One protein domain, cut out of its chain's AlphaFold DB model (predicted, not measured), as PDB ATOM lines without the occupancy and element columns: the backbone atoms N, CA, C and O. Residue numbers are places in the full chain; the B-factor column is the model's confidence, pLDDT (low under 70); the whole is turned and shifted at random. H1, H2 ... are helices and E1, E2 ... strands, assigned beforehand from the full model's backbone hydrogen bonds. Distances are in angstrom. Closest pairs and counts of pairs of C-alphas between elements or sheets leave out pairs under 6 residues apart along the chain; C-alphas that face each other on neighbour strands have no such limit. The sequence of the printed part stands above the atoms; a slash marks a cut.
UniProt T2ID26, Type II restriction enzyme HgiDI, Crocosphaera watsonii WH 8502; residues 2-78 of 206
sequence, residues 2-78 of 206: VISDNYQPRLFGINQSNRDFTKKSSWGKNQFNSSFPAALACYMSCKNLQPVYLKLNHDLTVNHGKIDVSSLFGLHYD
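This is residues 2 to 78 of the 206 residues of the protein "Type II restriction enzyme HgiDI" of Crocosphaera watsonii WH 8502 (UniProt T2ID26). One long helix, H2, forms the middle; residues 2 to 23, without a named element, and short H1 lie to one side, hairpin E1-E2 reaches out on the other, and short H3 packs on H2. The printed part has 77 residues, under half in named elements, ordered H1, H2, E1, E2, H3; class mixed, sheet antiparallel. It is loose, radius of gyration of the C-alphas 15.7 A, spanning 51 by 31 by 18 A.

H1, residues 24 to 27, 5.4 A, begins at C-alpha 24 (52.918, 17.361, -40.309). H2, residues 29 to 46, 25.8 A, has a kink of 25 degrees near residue 38. E1 is residues 52 to 56, 13.1 A; E2 62 to 66, 13.0 A. H3, residues 69 to 73, 6.2 A, ends at C-alpha 73 (35.837, 28.241, -21.969).

H1 and H2 are close but not clearly touching; closest C-alphas, Ser 26 and Phe 32, 6.3 A. H2 touches H3 with residues 41 to 45 alone; closest C-alphas, Ser 45 and Val 69, 5.8 A. E1 and E2, a hairpin, are antiparallel at 140 degrees; N 53 and O 65 are within hydrogen-bond range, 2.8 A. So is every O i to N i+4 pair in H3, 10 of 14 in H2; H1 is too short.

The farthest C-alphas, Asp 5 and Asp 59, are 53.8 A apart. The printed part has no cut. Model pLDDT is under 70 at residues 2 to 7, 15 to 17 and 74 to 78.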
ATOM      1  N   VAL A   2      35.534  36.462 -49.658       31.45
ATOM      2  CA  VAL A   2      36.879  36.373 -50.263       31.45
ATOM      3  C   VAL A   2      37.910  35.457 -49.580       31.45
ATOM      4  O   VAL A   2      38.405  35.735 -48.495       31.45
ATOM      5  N   ILE A   3      38.249  34.367 -50.275       42.97
ATOM      6  CA  ILE A   3      39.366  33.466 -49.970       42.97
ATOM      7  C   ILE A   3      40.564  33.983 -50.777       42.97
ATOM      8  O   ILE A   3      40.501  33.951 -52.001       42.97
ATOM      9  N   SER A   4      41.619  34.466 -50.117       39.50
ATOM     10  CA  SER A   4      42.887  34.844 -50.760       39.50
ATOM     11  C   SER A   4      44.084  34.163 -50.077       39.50
ATOM     12  O   SER A   4      44.442  34.479 -48.944       39.50
ATOM     13  N   ASP A   5      44.619  33.147 -50.754       45.56
ATOM     14  CA  ASP A   5      46.031  32.837 -51.042       45.56
ATOM     15  C   ASP A   5      47.133  33.149 -50.006       45.56
ATOM     16  O   ASP A   5      47.938  34.053 -50.200       45.56
ATOM     17  N   ASN A   6      47.208  32.335 -48.939       49.19
ATOM     18  CA  ASN A   6      48.440  31.689 -48.412       49.19
ATOM     19  C   ASN A   6      48.136  30.857 -47.142       49.19
ATOM     20  O   ASN A   6      48.629  31.123 -46.043       49.19
ATOM     21  N   TYR A   7      47.265  29.848 -47.236       55.34
ATOM     22  CA  TYR A   7      46.869  29.083 -46.046       55.34
ATOM     23  C   TYR A   7      47.888  27.991 -45.706       55.34
ATOM     24  O   TYR A   7      47.801  26.860 -46.180       55.34
ATOM     25  N   GLN A   8      48.826  28.320 -44.816       76.25
ATOM     26  CA  GLN A   8      49.545  27.305 -44.046       76.25
ATOM     27  C   GLN A   8      48.528  26.413 -43.298       76.25
ATOM     28  O   GLN A   8      47.533  26.939 -42.780       76.25
ATOM     29  N   PRO A   9      48.732  25.081 -43.227       86.12
ATOM     30  CA  PRO A   9      47.782  24.179 -42.577       86.12
ATOM     31  C   PRO A   9      47.496  24.590 -41.123       86.12
ATOM     32  O   PRO A   9      48.415  24.819 -40.337       86.12
ATOM     33  N   ARG A  10      46.211  24.695 -40.754       87.06
ATOM     34  CA  ARG A  10      45.770  25.153 -39.423       87.06
ATOM     35  C   ARG A  10      44.391  24.626 -39.027       87.06
ATOM     36  O   ARG A  10      43.631  24.160 -39.873       87.06
ATOM     37  N   LEU A  11      44.064  24.737 -37.739       82.81
ATOM     38  CA  LEU A  11      42.741  24.445 -37.177       82.81
ATOM     39  C   LEU A  11      41.998  25.745 -36.832       82.81
ATOM     40  O   LEU A  11      42.595  26.683 -36.308       82.81
ATOM     41  N   PHE A  12      40.693  25.796 -37.112       81.94
ATOM     42  CA  PHE A  12      39.861  26.986 -36.894       81.94
ATOM     43  C   PHE A  12      39.884  27.441 -35.428       81.94
ATOM     44  O   PHE A  12      39.659  26.638 -34.529       81.94
ATOM     45  N   GLY A  13      40.151  28.726 -35.177       75.25
ATOM     46  CA  GLY A  13      40.184  29.295 -33.823       75.25
ATOM     47  C   GLY A  13      41.352  28.822 -32.946       75.25
ATOM     48  O   GLY A  13      41.515  29.321 -31.838       75.25
ATOM     49  N   ILE A  14      42.199  27.903 -33.428       78.44
ATOM     50  CA  ILE A  14      43.400  27.429 -32.728       78.44
ATOM     51  C   ILE A  14      44.605  28.191 -33.275       78.44
ATOM     52  O   ILE A  14      45.475  27.642 -33.948       78.44
ATOM     53  N   ASN A  15      44.624  29.491 -32.990       69.38
ATOM     54  CA  ASN A  15      45.696  30.383 -33.426       69.38
ATOM     55  C   ASN A  15      46.876  30.374 -32.441       69.38
ATOM     56  O   ASN A  15      48.001  30.657 -32.832       69.38
ATOM     57  N   GLN A  16      46.617  30.029 -31.173       66.62
ATOM     58  CA  GLN A  16      47.567  30.139 -30.061       66.62
ATOM     59  C   GLN A  16      47.696  28.829 -29.294       66.62
ATOM     60  O   GLN A  16      47.220  28.674 -28.172       66.62
ATOM     61  N   SER A  17      48.331  27.856 -29.938       68.44
ATOM     62  CA  SER A  17      48.556  26.526 -29.380       68.44
ATOM     63  C   SER A  17      50.045  26.256 -29.212       68.44
ATOM     64  O   SER A  17      50.875  26.730 -29.982       68.44
ATOM     65  N   ASN A  18      50.397  25.417 -28.239       72.81
ATOM     66  CA  ASN A  18      51.730  24.810 -28.171       72.81
ATOM     67  C   ASN A  18      51.987  23.812 -29.320       72.81
ATOM     68  O   ASN A  18      53.092  23.282 -29.433       72.81
ATOM     69  N   ARG A  19      50.971  23.544 -30.148       80.25
ATOM     70  CA  ARG A  19      51.032  22.702 -31.341       80.25
ATOM     71  C   ARG A  19      51.078  23.570 -32.585       80.25
ATOM     72  O   ARG A  19      50.203  24.401 -32.808       80.25
ATOM     73  N   ASP A  20      52.081  23.309 -33.403       83.44
ATOM     74  CA  ASP A  20      52.308  24.002 -34.662       83.44
ATOM     75  C   ASP A  20      51.693  23.193 -35.807       83.44
ATOM     76  O   ASP A  20      52.285  22.217 -36.277       83.44
ATOM     77  N   PHE A  21      50.485  23.563 -36.232       85.88
ATOM     78  CA  PHE A  21      49.768  22.851 -37.293       85.88
ATOM     79  C   PHE A  21      50.344  23.083 -38.692       85.88
ATOM     80  O   PHE A  21      49.960  22.361 -39.606       85.88
ATOM     81  N   THR A  22      51.342  23.955 -38.863       85.56
ATOM     82  CA  THR A  22      52.107  24.004 -40.121       85.56
ATOM     83  C   THR A  22      52.974  22.750 -40.295       85.56
ATOM     84  O   THR A  22      53.288  22.340 -41.412       85.56
ATOM     85  N   LYS A  23      53.310  22.066 -39.189       85.88
ATOM     86  CA  LYS A  23      54.109  20.836 -39.177       85.88
ATOM     87  C   LYS A  23      53.229  19.593 -39.250       85.88
ATOM     88  O   LYS A  23      52.323  19.394 -38.441       85.88
ATOM     89  N   LYS A  24      53.592  18.663 -40.141       87.06
ATOM     90  CA  LYS A  24      52.918  17.361 -40.309       87.06
ATOM     91  C   LYS A  24      52.808  16.555 -39.005       87.06
ATOM     92  O   LYS A  24      51.826  15.845 -38.810       87.06
ATOM     93  N   SER A  25      53.778  16.677 -38.096       87.19
ATOM     94  CA  SER A  25      53.777  15.972 -36.805       87.19
ATOM     95  C   SER A  25      52.587  16.343 -35.907       87.19
ATOM     96  O   SER A  25      52.093  15.489 -35.169       87.19
ATOM     97  N   SER A  26      52.079  17.575 -36.005       87.19
ATOM     98  CA  SER A  26      50.924  18.057 -35.233       87.19
ATOM     99  C   SER A  26      49.589  17.494 -35.728       87.19
ATOM    100  O   SER A  26      48.613  17.475 -34.982       87.19
ATOM    101  N   TRP A  27      49.551  16.958 -36.952       87.94
ATOM    102  CA  TRP A  27      48.388  16.265 -37.521       87.94
ATOM    103  C   TRP A  27      48.319  14.781 -37.132       87.94
ATOM    104  O   TRP A  27      47.422  14.058 -37.558       87.94
ATOM    105  N   GLY A  28      49.257  14.305 -36.307       83.06
ATOM    106  CA  GLY A  28      49.257  12.937 -35.799       83.06
ATOM    107  C   GLY A  28      48.122  12.655 -34.804       83.06
ATOM    108  O   GLY A  28      47.615  13.558 -34.133       83.06
ATOM    109  N   LYS A  29      47.788  11.364 -34.652       72.62
ATOM    110  CA  LYS A  29      46.668  10.818 -33.854       72.62
ATOM    111  C   LYS A  29      46.446  11.503 -32.498       72.62
ATOM    112  O   LYS A  29      45.315  11.809 -32.150       72.62
ATOM    113  N   ASN A  30      47.499  11.763 -31.727       74.12
ATOM    114  CA  ASN A  30      47.353  12.284 -30.361       74.12
ATOM    115  C   ASN A  30      47.198  13.814 -30.305       74.12
ATOM    116  O   ASN A  30      46.540  14.343 -29.407       74.12
ATOM    117  N   GLN A  31      47.790  14.532 -31.259       79.62
ATOM    118  CA  GLN A  31      47.788  15.995 -31.281       79.62
ATOM    119  C   GLN A  31      46.541  16.536 -31.980       79.62
ATOM    120  O   GLN A  31      45.840  17.379 -31.425       79.62
ATOM    121  N   PHE A  32      46.198  15.981 -33.140       85.19
ATOM    122  CA  PHE A  32      45.004  16.384 -33.869       85.19
ATOM    123  C   PHE A  32      43.724  16.079 -33.079       85.19
ATOM    124  O   PHE A  32      42.936  16.987 -32.833       85.19
ATOM    125  N   ASN A  33      43.553  14.848 -32.581       81.00
ATOM    126  CA  ASN A  33      42.300  14.427 -31.933       81.00
ATOM    127  C   ASN A  33      41.978  15.181 -30.636       81.00
ATOM    128  O   ASN A  33      40.824  15.209 -30.227       81.00
ATOM    129  N   SER A  34      42.969  15.799 -29.988       79.38
ATOM    130  CA  SER A  34      42.728  16.639 -28.809       79.38
ATOM    131  C   SER A  34      42.609  18.132 -29.140       79.38
ATOM    132  O   SER A  34      42.008  18.865 -28.366       79.38
ATOM    133  N   SER A  35      43.124  18.595 -30.286       84.69
ATOM    134  CA  SER A  35      42.948  19.988 -30.738       84.69
ATOM    135  C   SER A  35      41.699  20.203 -31.588       84.69
ATOM    136  O   SER A  35      41.120  21.285 -31.551       84.69
ATOM    137  N   PHE A  36      41.268  19.195 -32.344       87.44
ATOM    138  CA  PHE A  36      40.106  19.296 -33.220       87.44
ATOM    139  C   PHE A  36      38.799  19.598 -32.465       87.44
ATOM    140  O   PHE A  36      38.078  20.484 -32.916       87.44
ATOM    141  N   PRO A  37      38.492  18.982 -31.302       88.19
ATOM    142  CA  PRO A  37      37.285  19.324 -30.547       88.19
ATOM    143  C   PRO A  37      37.249  20.788 -30.097       88.19
ATOM    144  O   PRO A  37      36.199  21.423 -30.155       88.19
ATOM    145  N   ALA A  38      38.400  21.348 -29.706       84.50
ATOM    146  CA  ALA A  38      38.507  22.763 -29.361       84.50
ATOM    147  C   ALA A  38      38.271  23.654 -30.591       84.50
ATOM    148  O   ALA A  38      37.495  24.603 -30.523       84.50
ATOM    149  N   ALA A  39      38.866  23.302 -31.736       87.00
ATOM    150  CA  ALA A  39      38.660  24.016 -32.994       87.00
ATOM    151  C   ALA A  39      37.192  23.988 -33.450       87.00
ATOM    152  O   ALA A  39      36.644  24.997 -33.898       87.00
ATOM    153  N   LEU A  40      36.543  22.832 -33.299       88.31
ATOM    154  CA  LEU A  40      35.132  22.639 -33.602       88.31
ATOM    155  C   LEU A  40      34.250  23.488 -32.682       88.31
ATOM    156  O   LEU A  40      33.347  24.152 -33.178       88.31
ATOM    157  N   ALA A  41      34.531  23.525 -31.378       85.69
ATOM    158  CA  ALA A  41      33.813  24.391 -30.445       85.69
ATOM    159  C   ALA A  41      33.946  25.872 -30.840       85.69
ATOM    160  O   ALA A  41      32.936  26.566 -30.944       85.69
ATOM    161  N   CYS A  42      35.155  26.343 -31.168       80.25
ATOM    162  CA  CYS A  42      35.363  27.704 -31.673       80.25
ATOM    163  C   CYS A  42      34.547  27.980 -32.949       80.25
ATOM    164  O   CYS A  42      33.914  29.029 -33.071       80.25
ATOM    165  N   TYR A  43      34.525  27.036 -33.894       85.19
ATOM    166  CA  TYR A  43      33.753  27.161 -35.134       85.19
ATOM    167  C   TYR A  43      32.245  27.215 -34.884       85.19
ATOM    168  O   TYR A  43      31.553  28.062 -35.447       85.19
ATOM    169  N   MET A  44      31.742  26.349 -34.004       88.19
ATOM    170  CA  MET A  44      30.343  26.348 -33.592       88.19
ATOM    171  C   MET A  44      29.958  27.681 -32.943       88.19
ATOM    172  O   MET A  44      28.945  28.258 -33.330       88.19
ATOM    173  N   SER A  45      30.806  28.232 -32.067       84.81
ATOM    174  CA  SER A  45      30.609  29.562 -31.477       84.81
ATOM    175  C   SER A  45      30.506  30.657 -32.539       84.81
ATOM    176  O   SER A  45      29.574  31.450 -32.508       84.81
ATOM    177  N   CYS A  46      31.414  30.670 -33.522       79.88
ATOM    178  CA  CYS A  46      31.397  31.632 -34.632       79.88
ATOM    179  C   CYS A  46      30.118  31.526 -35.488       79.88
ATOM    180  O   CYS A  46      29.676  32.501 -36.092       79.88
ATOM    181  N   LYS A  47      29.501  30.341 -35.532       85.31
ATOM    182  CA  LYS A  47      28.223  30.091 -36.208       85.31
ATOM    183  C   LYS A  47      26.999  30.278 -35.308       85.31
ATOM    184  O   LYS A  47      25.899  29.971 -35.758       85.31
ATOM    185  N   ASN A  48      27.165  30.762 -34.074       84.38
ATOM    186  CA  ASN A  48      26.108  30.839 -33.060       84.38
ATOM    187  C   ASN A  48      25.406  29.486 -32.822       84.38
ATOM    188  O   ASN A  48      24.206  29.416 -32.562       84.38
ATOM    189  N   LEU A  49      26.158  28.387 -32.928       87.69
ATOM    190  CA  LEU A  49      25.685  27.029 -32.682       87.69
ATOM    191  C   LEU A  49      26.152  26.563 -31.307       87.69
ATOM    192  O   LEU A  49      27.345  26.428 -31.047       87.69
ATOM    193  N   GLN A  50      25.202  26.246 -30.434       91.69
ATOM    194  CA  GLN A  50      25.519  25.729 -29.109       91.69
ATOM    195  C   GLN A  50      25.798  24.213 -29.164       91.69
ATOM    196  O   GLN A  50      24.949  23.446 -29.664       91.69
ATOM    197  N   PRO A  51      26.957  23.738 -28.663       91.19
ATOM    198  CA  PRO A  51      27.215  22.313 -28.501       91.19
ATOM    199  C   PRO A  51      26.209  21.653 -27.556       91.19
ATOM    200  O   PRO A  51      25.626  22.283 -26.670       91.19
ATOM    201  N   VAL A  52      25.993  20.354 -27.773       94.44
ATOM    202  CA  VAL A  52      25.192  19.524 -26.869       94.44
ATOM    203  C   VAL A  52      25.985  19.307 -25.585       94.44
ATOM    204  O   VAL A  52      27.125  18.852 -25.626       94.44
ATOM    205  N   TYR A  53      25.369  19.632 -24.455       91.38
ATOM    206  CA  TYR A  53      25.952  19.499 -23.129       91.38
ATOM    207  C   TYR A  53      25.202  18.431 -22.343       91.38
ATOM    208  O   TYR A  53      24.007  18.567 -22.087       91.38
ATOM    209  N   LEU A  54      25.901  17.360 -21.975       92.38
ATOM    210  CA  LEU A  54      25.352  16.318 -21.116       92.38
ATOM    211  C   LEU A  54      25.430  16.790 -19.666       92.38
ATOM    212  O   LEU A  54      26.520  17.046 -19.156       92.38
ATOM    213  N   LYS A  55      24.279  16.903 -19.008       89.94
ATOM    214  CA  LYS A  55      24.163  17.294 -17.598       89.94
ATOM    215  C   LYS A  55      23.320  16.284 -16.836       89.94
ATOM    216  O   LYS A  55      22.497  15.599 -17.432       89.94
ATOM    217  N   LEU A  56      23.510  16.205 -15.525       92.38
ATOM    218  CA  LEU A  56      22.645  15.397 -14.671       92.38
ATOM    219  C   LEU A  56      21.403  16.200 -14.280       92.38
ATOM    220  O   LEU A  56      21.500  17.397 -14.000       92.38
ATOM    221  N   ASN A  57      20.239  15.555 -14.286       90.75
ATOM    222  CA  ASN A  57      19.039  16.109 -13.663       90.75
ATOM    223  C   ASN A  57      19.019  15.814 -12.149       90.75
ATOM    224  O   ASN A  57      19.953  15.220 -11.609       90.75
ATOM    225  N   HIS A  58      17.954  16.238 -11.460       92.06
ATOM    226  CA  HIS A  58      17.783  16.010 -10.018       92.06
ATOM    227  C   HIS A  58      17.811  14.524  -9.629       92.06
ATOM    228  O   HIS A  58      18.252  14.196  -8.533       92.06
ATOM    229  N   ASP A  59      17.443  13.642 -10.560       95.25
ATOM    230  CA  ASP A  59      17.435  12.189 -10.376       95.25
ATOM    231  C   ASP A  59      18.768  11.528 -10.774       95.25
ATOM    232  O   ASP A  59      18.853  10.306 -10.884       95.25
ATOM    233  N   LEU A  60      19.818  12.322 -11.027       91.50
ATOM    234  CA  LEU A  60      21.149  11.870 -11.455       91.50
ATOM    235  C   LEU A  60      21.166  11.097 -12.784       91.50
ATOM    236  O   LEU A  60      22.098  10.345 -13.071       91.50
ATOM    237  N   THR A  61      20.170  11.321 -13.635       94.06
ATOM    238  CA  THR A  61      20.122  10.768 -14.993       94.06
ATOM    239  C   THR A  61      20.650  11.775 -16.013       94.06
ATOM    240  O   THR A  61      20.555  12.993 -15.827       94.06
ATOM    241  N   VAL A  62      21.238  11.270 -17.103       94.12
ATOM    242  CA  VAL A  62      21.818  12.110 -18.158       94.12
ATOM    243  C   VAL A  62      20.712  12.789 -18.964       94.12
ATOM    244  O   VAL A  62      19.887  12.140 -19.604       94.12
ATOM    245  N   ASN A  63      20.742  14.117 -18.982       93.44
ATOM    246  CA  ASN A  63      19.892  14.981 -19.783       93.44
ATOM    247  C   ASN A  63      20.731  15.768 -20.805       93.44
ATOM    248  O   ASN A  63      21.829  16.243 -20.505       93.44
ATOM    249  N   HIS A  64      20.192  15.933 -22.014       93.81
ATOM    250  CA  HIS A  64      20.814  16.711 -23.083       93.81
ATOM    251  C   HIS A  64      20.388  18.179 -22.987       93.81
ATOM    252  O   HIS A  64      19.223  18.515 -23.191       93.81
ATOM    253  N   GLY A  65      21.343  19.061 -22.711       89.19
ATOM    254  CA  GLY A  65      21.194  20.506 -22.806       89.19
ATOM    255  C   GLY A  65      22.003  21.102 -23.955       89.19
ATOM    256  O   GLY A  65      22.646  20.403 -24.743       89.19
ATOM    257  N   LYS A  66      21.997  22.429 -24.020       92.44
ATOM    258  CA  LYS A  66      22.888  23.234 -24.851       92.44
ATOM    259  C   LYS A  66      23.735  24.107 -23.933       92.44
ATOM    260  O   LYS A  66      23.240  24.546 -22.896       92.44
ATOM    261  N   ILE A  67      24.996  24.322 -24.287       91.12
ATOM    262  CA  ILE A  67      25.886  25.237 -23.566       91.12
ATOM    263  C   ILE A  67      26.498  26.214 -24.554       91.12
ATOM    264  O   ILE A  67      26.820  25.840 -25.681       91.12
ATOM    265  N   ASP A  68      26.646  27.463 -24.139       86.69
ATOM    266  CA  ASP A  68      27.399  28.429 -24.917       86.69
ATOM    267  C   ASP A  68      28.904  28.143 -24.814       86.69
ATOM    268  O   ASP A  68      29.422  27.840 -23.736       86.69
ATOM    269  N   VAL A  69      29.627  28.226 -25.929       83.62
ATOM    270  CA  VAL A  69      31.065  27.919 -25.954       83.62
ATOM    271  C   VAL A  69      31.857  28.909 -25.098       83.62
ATOM    272  O   VAL A  69      32.805  28.501 -24.428       83.62
ATOM    273  N   SER A  70      31.432  30.176 -25.027       77.88
ATOM    274  CA  SER A  70      32.061  31.156 -24.137       77.88
ATOM    275  C   SER A  70      31.833  30.820 -22.663       77.88
ATOM    276  O   SER A  70      32.727  31.017 -21.843       77.88
ATOM    277  N   SER A  71      30.686  30.215 -22.329       80.31
ATOM    278  CA  SER A  71      30.420  29.693 -20.982       80.31
ATOM    279  C   SER A  71      31.268  28.458 -20.661       80.31
ATOM    280  O   SER A  71      31.649  28.269 -19.510       80.31
ATOM    281  N   LEU A  72      31.592  27.632 -21.663       79.75
ATOM    282  CA  LEU A  72      32.455  26.457 -21.500       79.75
ATOM    283  C   LEU A  72      33.929  26.839 -21.293       79.75
ATOM    284  O   LEU A  72      34.595  26.268 -20.433       79.75
ATOM    285  N   PHE A  73      34.448  27.782 -22.082       74.56
ATOM    286  CA  PHE A  73      35.837  28.241 -21.969       74.56
ATOM    287  C   PHE A  73      36.035  29.335 -20.919       74.56
ATOM    288  O   PHE A  73      37.170  29.634 -20.557       74.56
ATOM    289  N   GLY A  74      34.943  29.924 -20.429       68.88
ATOM    290  CA  GLY A  74      34.975  31.077 -19.539       68.88
ATOM    291  C   GLY A  74      35.526  32.337 -20.204       68.88
ATOM    292  O   GLY A  74      35.906  33.244 -19.481       68.88
ATOM    293  N   LEU A  75      35.600  32.380 -21.540       65.50
ATOM    294  CA  LEU A  75      36.189  33.448 -22.352       65.50
ATOM    295  C   LEU A  75      35.295  33.708 -23.567       65.50
ATOM    296  O   LEU A  75      34.904  32.771 -24.265       65.50
ATOM    297  N   HIS A  76      35.003  34.975 -23.850       66.69
ATOM    298  CA  HIS A  76      34.386  35.380 -25.116       66.69
ATOM    299  C   HIS A  76      35.483  35.732 -26.135       66.69
ATOM    300  O   HIS A  76      36.551  36.194 -25.739       66.69
ATOM    301  N   TYR A  77      35.241  35.491 -27.426       66.44
ATOM    302  CA  TYR A  77      36.281  35.511 -28.467       66.44
ATOM    303  C   TYR A  77      36.856  36.904 -28.787       66.44
ATOM    304  O   TYR A  77      37.887  36.982 -29.446       66.44
ATOM    305  N   ASP A  78      36.190  37.978 -28.357       69.12
ATOM    306  CA  ASP A  78      36.593  39.375 -28.579       69.12
ATOM    307  C   ASP A  78      37.492  39.934 -27.462       69.12
ATOM    308  O   ASP A  78      38.268  40.856 -27.704       69.12
TER     309      ASP A  78